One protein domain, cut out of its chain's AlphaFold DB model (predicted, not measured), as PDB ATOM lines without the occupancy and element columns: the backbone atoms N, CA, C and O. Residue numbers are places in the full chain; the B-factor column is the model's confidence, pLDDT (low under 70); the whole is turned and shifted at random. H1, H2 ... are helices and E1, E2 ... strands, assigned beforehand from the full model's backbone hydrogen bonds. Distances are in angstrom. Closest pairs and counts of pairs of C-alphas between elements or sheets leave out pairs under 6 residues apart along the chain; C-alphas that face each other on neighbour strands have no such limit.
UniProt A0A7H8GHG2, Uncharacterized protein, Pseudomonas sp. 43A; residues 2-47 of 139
ATOM      1  N   ILE A   2     147.808  94.967 129.797       93.06
ATOM      2  CA  ILE A   2     147.963  95.886 128.654       93.06
ATOM      3  C   ILE A   2     149.420  96.059 128.180       93.06
ATOM      4  O   ILE A   2     149.682  96.029 126.984       93.06
ATOM      5  N   GLU A   3     150.388  96.099 129.102       95.25
ATOM      6  CA  GLU A   3     151.825  96.145 128.776       95.25
ATOM      7  C   GLU A   3     152.354  94.888 128.067       95.25
ATOM      8  O   GLU A   3     153.339  94.949 127.335       95.25
ATOM      9  N   LEU A   4     151.739  93.723 128.292       95.62
ATOM     10  CA  LEU A   4     152.119  92.500 127.584       95.62
ATOM     11  C   LEU A   4     151.539  92.515 126.169       95.62
ATOM     12  O   LEU A   4     152.238  92.168 125.223       95.62
ATOM     13  N   ILE A   5     150.295  92.980 126.016       93.75
ATOM     14  CA  ILE A   5     149.639  93.136 124.711       93.75
ATOM     15  C   ILE A   5     150.403  94.143 123.848       93.75
ATOM     16  O   ILE A   5     150.658  93.859 122.680       93.75
ATOM     17  N   SER A   6     150.825  95.276 124.420       95.62
ATOM     18  CA  SER A   6     151.609  96.286 123.701       95.62
ATOM     19  C   SER A   6     152.941  95.720 123.198       95.62
ATOM     20  O   SER A   6     153.285  95.905 122.031       95.62
ATOM     21  N   ARG A   7     153.651  94.934 124.024       95.25
ATOM     22  CA  ARG A   7     154.891  94.238 123.630       95.25
ATOM     23  C   ARG A   7     154.662  93.180 122.548       95.25
ATOM     24  O   ARG A   7     155.453  93.104 121.614       95.25
ATOM     25  N   ILE A   8     153.594  92.385 122.658       95.94
ATOM     26  CA  ILE A   8     153.251  91.338 121.679       95.94
ATOM     27  C   ILE A   8     152.876  91.962 120.329       95.94
ATOM     28  O   ILE A   8     153.401  91.546 119.299       95.94
ATOM     29  N   ARG A   9     151.999  92.976 120.331       92.06
ATOM     30  CA  ARG A   9     151.513  93.660 119.120       92.06
ATOM     31  C   ARG A   9     152.471  94.733 118.587       92.06
ATOM     32  O   ARG A   9     152.236  95.252 117.505       92.06
ATOM     33  N   ARG A  10     153.555  95.040 119.311       94.88
ATOM     34  CA  ARG A  10     154.557  96.069 118.967       94.88
ATOM     35  C   ARG A  10     153.946  97.453 118.710       94.88
ATOM     36  O   ARG A  10     154.372  98.163 117.805       94.88
ATOM     37  N   GLN A  11     152.972  97.838 119.528       93.81
ATOM     38  CA  GLN A  11     152.307  99.144 119.466       93.81
ATOM     39  C   GLN A  11     152.361  99.849 120.824       93.81
ATOM     40  O   GLN A  11     152.671  99.221 121.840       93.81
ATOM     41  N   SER A  12     152.082 101.155 120.859       97.12
ATOM     42  CA  SER A  12     152.009 101.906 122.117       97.12
ATOM     43  C   SER A  12     150.841 101.408 122.978       97.12
ATOM     44  O   SER A  12     149.898 100.804 122.472       97.12
ATOM     45  N   ILE A  13     150.885 101.656 124.293       94.19
ATOM     46  CA  ILE A  13     149.747 101.348 125.179       94.19
ATOM     47  C   ILE A  13     148.488 102.070 124.684       94.19
ATOM     48  O   ILE A  13     147.434 101.448 124.619       94.19
ATOM     49  N   THR A  14     148.618 103.327 124.254       94.50
ATOM     50  CA  THR A  14     147.534 104.093 123.625       94.50
ATOM     51  C   THR A  14     146.974 103.378 122.397       94.50
ATOM     52  O   THR A  14     145.772 103.169 122.340       94.50
ATOM     53  N   GLY A  15     147.824 102.878 121.494       93.81
ATOM     54  CA  GLY A  15     147.369 102.122 120.321       93.81
ATOM     55  C   GLY A  15     146.672 100.801 120.674       93.81
ATOM     56  O   GLY A  15     145.770 100.364 119.969       93.81
ATOM     57  N   VAL A  16     147.031 100.166 121.799       94.69
ATOM     58  CA  VAL A  16     146.261  99.017 122.317       94.69
ATOM     59  C   VAL A  16     144.860  99.443 122.759       94.69
ATOM     60  O   VAL A  16     143.910  98.713 122.494       94.69
ATOM     61  N   VAL A  17     144.735 100.584 123.441       93.94
ATOM     62  CA  VAL A  17     143.439 101.107 123.898       93.94
ATOM     63  C   VAL A  17     142.569 101.507 122.710       93.94
ATOM     64  O   VAL A  17     141.415 101.104 122.667       93.94
ATOM     65  N   GLU A  18     143.123 102.234 121.739       92.00
ATOM     66  CA  GLU A  18     142.417 102.654 120.521       92.00
ATOM     67  C   GLU A  18     141.858 101.448 119.769       92.00
ATOM     68  O   GLU A  18     140.654 101.380 119.550       92.00
ATOM     69  N   ALA A  19     142.691 100.438 119.496       90.50
ATOM     70  CA  ALA A  19     142.244  99.225 118.813       90.50
ATOM     71  C   ALA A  19     141.132  98.483 119.579       90.50
ATOM     72  O   ALA A  19     140.223  97.933 118.966       90.50
ATOM     73  N   ALA A  20     141.194  98.463 120.915       91.38
ATOM     74  CA  ALA A  20     140.152  97.842 121.730       91.38
ATOM     75  C   ALA A  20     138.842  98.650 121.716       91.38
ATOM     76  O   ALA A  20     137.764  98.062 121.684       91.38
ATOM     77  N   ILE A  21     138.922  99.984 121.733       91.06
ATOM     78  CA  ILE A  21     137.750 100.863 121.629       91.06
ATOM     79  C   ILE A  21     137.119 100.744 120.243       91.06
ATOM     80  O   ILE A  21     135.901 100.644 120.161       91.06
ATOM     81  N   GLU A  22     137.917 100.729 119.174       89.06
ATOM     82  CA  GLU A  22     137.433 100.552 117.801       89.06
ATOM     83  C   GLU A  22     136.684  99.227 117.632       89.06
ATOM     84  O   GLU A  22     135.601  99.210 117.056       89.06
ATOM     85  N   GLU A  23     137.223  98.137 118.187       90.12
ATOM     86  CA  GLU A  23     136.576  96.821 118.172       90.12
ATOM     87  C   GLU A  23     135.224  96.853 118.904       90.12
ATOM     88  O   GLU A  23     134.219  96.408 118.359       90.12
ATOM     89  N   ILE A  24     135.163  97.463 120.095       90.62
ATOM     90  CA  ILE A  24     133.905  97.621 120.841       90.62
ATOM     91  C   ILE A  24     132.911  98.511 120.082       90.62
ATOM     92  O   ILE A  24     131.728  98.195 120.013       90.62
ATOM     93  N   ALA A  25     133.373  99.634 119.533       89.31
ATOM     94  CA  ALA A  25     132.533 100.604 118.838       89.31
ATOM     95  C   ALA A  25     131.935 100.043 117.544       89.31
ATOM     96  O   ALA A  25     130.838 100.446 117.162       89.31
ATOM     97  N   PHE A  26     132.645  99.132 116.875       87.94
ATOM     98  CA  PHE A  26     132.174  98.482 115.655       87.94
ATOM     99  C   PHE A  26     130.949  97.592 115.904       87.94
ATOM    100  O   PHE A  26     130.033  97.580 115.086       87.94
ATOM    101  N   ASP A  27     130.913  96.904 117.047       90.81
ATOM    102  CA  ASP A  27     129.840  95.969 117.409       90.81
ATOM    103  C   ASP A  27     128.737  96.601 118.285       90.81
ATOM    104  O   ASP A  27     127.797  95.912 118.692       90.81
ATOM    105  N   LEU A  28     128.837  97.897 118.608       94.19
ATOM    106  CA  LEU A  28     127.893  98.582 119.490       94.19
ATOM    107  C   LEU A  28     126.870  99.413 118.708       94.19
ATOM    108  O   LEU A  28     127.226 100.332 117.970       94.19
ATOM    109  N   ASP A  29     125.590  99.159 118.974       96.00
ATOM    110  CA  ASP A  29     124.491 100.020 118.543       96.00
ATOM    111  C   ASP A  29     124.088 101.003 119.653       96.00
ATOM    112  O   ASP A  29     123.982 100.650 120.832       96.00
ATOM    113  N   ALA A  30     123.816 102.243 119.260       95.19
ATOM    114  CA  ALA A  30     123.244 103.291 120.089       95.19
ATOM    115  C   ALA A  30     121.714 103.381 119.889       95.19
ATOM    116  O   ALA A  30     121.224 103.173 118.773       95.19
ATOM    117  N   PRO A  31     120.937 103.722 120.937       96.31
ATOM    118  CA  PRO A  31     119.489 103.919 120.861       96.31
ATOM    119  C   PRO A  31     119.148 105.291 120.250       96.31
ATOM    120  O   PRO A  31     118.688 106.198 120.944       96.31
ATOM    121  N   PHE A  32     119.418 105.449 118.956       96.44
ATOM    122  CA  PHE A  32     119.262 106.701 118.219       96.44
ATOM    123  C   PHE A  32     117.788 107.050 117.996       96.44
ATOM    124  O   PHE A  32     116.993 106.207 117.594       96.44
ATOM    125  N   VAL A  33     117.415 108.300 118.250       94.44
ATOM    126  CA  VAL A  33     116.054 108.813 118.095       94.44
ATOM    127  C   VAL A  33     115.970 109.646 116.828       94.44
ATOM    128  O   VAL A  33     116.637 110.667 116.701       94.44
ATOM    129  N   SER A  34     115.101 109.247 115.905       89.62
ATOM    130  CA  SER A  34     114.781 110.016 114.701       89.62
ATOM    131  C   SER A  34     113.299 109.880 114.382       89.62
ATOM    132  O   SER A  34     112.690 108.842 114.630       89.62
ATOM    133  N   GLY A  35     112.672 110.950 113.893       84.38
ATOM    134  CA  GLY A  35     111.233 110.944 113.598       84.38
ATOM    135  C   GLY A  35     110.331 110.682 114.815       84.38
ATOM    136  O   GLY A  35     109.163 110.353 114.642       84.38
ATOM    137  N   GLY A  36     110.855 110.838 116.037       84.50
ATOM    138  CA  GLY A  36     110.131 110.599 117.289       84.50
ATOM    139  C   GLY A  36     110.196 109.164 117.819       84.50
ATOM    140  O   GLY A  36     109.633 108.905 118.880       84.50
ATOM    141  N   GLU A  37     110.896 108.252 117.143       90.00
ATOM    142  CA  GLU A  37     111.054 106.862 117.582       90.00
ATOM    143  C   GLU A  37     112.529 106.507 117.784       90.00
ATOM    144  O   GLU A  37     113.404 106.969 117.051       90.00
ATOM    145  N   ALA A  38     112.803 105.683 118.801       93.81
ATOM    146  CA  ALA A  38     114.134 105.149 119.058       93.81
ATOM    147  C   ALA A  38     114.369 103.890 118.217       93.81
ATOM    148  O   ALA A  38     113.560 102.961 118.236       93.81
ATOM    149  N   HIS A  39     115.501 103.833 117.532       94.81
ATOM    150  CA  HIS A  39     115.943 102.689 116.751       94.81
ATOM    151  C   HIS A  39     117.446 102.454 116.961       94.81
ATOM    152  O   HIS A  39     118.194 103.397 117.225       94.81
ATOM    153  N   PRO A  40     117.925 101.204 116.858       95.81
ATOM    154  CA  PRO A  40     119.358 100.948 116.882       95.81
ATOM    155  C   PRO A  40     120.029 101.622 115.676       95.81
ATOM    156  O   PRO A  40     119.514 101.591 114.555       95.81
ATOM    157  N   MET A  41     121.172 102.251 115.918       95.31
ATOM    158  CA  MET A  41     122.082 102.777 114.903       95.31
ATOM    159  C   MET A  41     123.505 102.465 115.352       95.31
ATOM    160  O   MET A  41     123.793 102.599 116.538       95.31
ATOM    161  N   SER A  42     124.401 102.119 114.427       94.50
ATOM    162  CA  SER A  42     125.801 101.882 114.785       94.50
ATOM    163  C   SER A  42     126.385 103.093 115.515       94.50
ATOM    164  O   SER A  42     126.138 104.247 115.140       94.50
ATOM    165  N   LEU A  43     127.176 102.845 116.561       94.19
ATOM    166  CA  LEU A  43     127.746 103.909 117.385       94.19
ATOM    167  C   LEU A  43     128.525 104.923 116.538       94.19
ATOM    168  O   LEU A  43     128.396 106.123 116.746       94.19
ATOM    169  N   LEU A  44     129.300 104.455 115.555       91.56
ATOM    170  CA  LEU A  44     130.090 105.320 114.674       91.56
ATOM    171  C   LEU A  44     129.217 106.269 113.837       91.56
ATOM    172  O   LEU A  44     129.563 107.444 113.679       91.56
ATOM    173  N   SER A  45     128.080 105.790 113.327       93.50
ATOM    174  CA  SER A  45     127.122 106.641 112.618       93.50
ATOM    175  C   SER A  45     126.461 107.630 113.574       93.50
ATOM    176  O   SER A  45     126.450 108.821 113.282       93.50
ATOM    177  N   ALA A  46     126.020 107.177 114.750       95.19
ATOM    178  CA  ALA A  46     125.419 108.051 115.755       95.19
ATOM    179  C   ALA A  46     126.381 109.166 116.208       95.19
ATOM    180  O   ALA A  46     125.985 110.324 116.292       95.19
ATOM    181  N   VAL A  47     127.661 108.840 116.438       93.81
ATOM    182  CA  VAL A  47     128.712 109.813 116.783       93.81
ATOM    183  C   VAL A  47     128.902 110.848 115.673       93.81
ATOM    184  O   VAL A  47     129.108 112.023 115.964       93.81
TER     185      VAL A  47
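AT A GLANCE: This is residues 2 to 47 of the 139 residues of an uncharacterized protein of Pseudomonas sp. 43A (UniProt A0A7H8GHG2). This is a thin rod with a hairpin of two strands, E1 and E2, at one end, the longest helix, H2, running on from it, and a short helix, H1, set crosswise at the far end. The small helix H3 follows E2 and sits at the base of the hairpin, near the end of H2. The printed part has 46 residues, with three named helices and two named strands in the order H1, H2, E1, E2, H3; the sheet, E1 - E2, is antiparallel and the class is mixed, helices and strands. The whole is extended, with a radius of gyration of the C-alphas of 15.3 A and spans of 48 by 13 by 10 A.

HOW THE PARTS SIT: Look first at E1, residues 29 to 34, and E2, residues 37 to 42, antiparallel neighbours at 141 degrees that form a hairpin. Across them you will find N 30 and O 41 at 2.7 A and N 39 and O 32 at 2.8 A, within hydrogen-bond range. H3, residues 43 to 47, comes nearest to E1 at the C-alphas of Asp 29 and Leu 43, 5.2 A apart. H2, residues 13 to 26, touches H3 with residues 25 to 26 alone; the closest C-alphas, of Ala 25 and Leu 43, are 6.0 A apart. With residues 13 to 16 alone, H2 touches H1, residues 2 to 9, about perpendicular at 86 degrees; the closest C-alphas, of Ser 6 and Ile 13, are 5.6 A apart. H1 is apart from E1, E2 and H3. In H1, H2 and H3 every O i to N i+4 pair is within hydrogen-bond range.

IN THESE COORDINATES: Find C-alpha 29 at (124.491, 100.020, 118.543); from there E1 runs 14.5 A to C-alpha 34, and E2 returns over 15.8 A. H2 covers 20.2 A from C-alpha 13 at (149.747, 101.348, 125.179), H1 10.4 A, and H3 6.0 A, ending at C-alpha 47 at (128.712, 109.813, 116.783).

THE WHOLE: The farthest C-alphas, of Arg 7 and Gly 36, are 48.1 A apart. The four links are tight, the printed part has no cut, and no printed residue is under 70 in pLDDT.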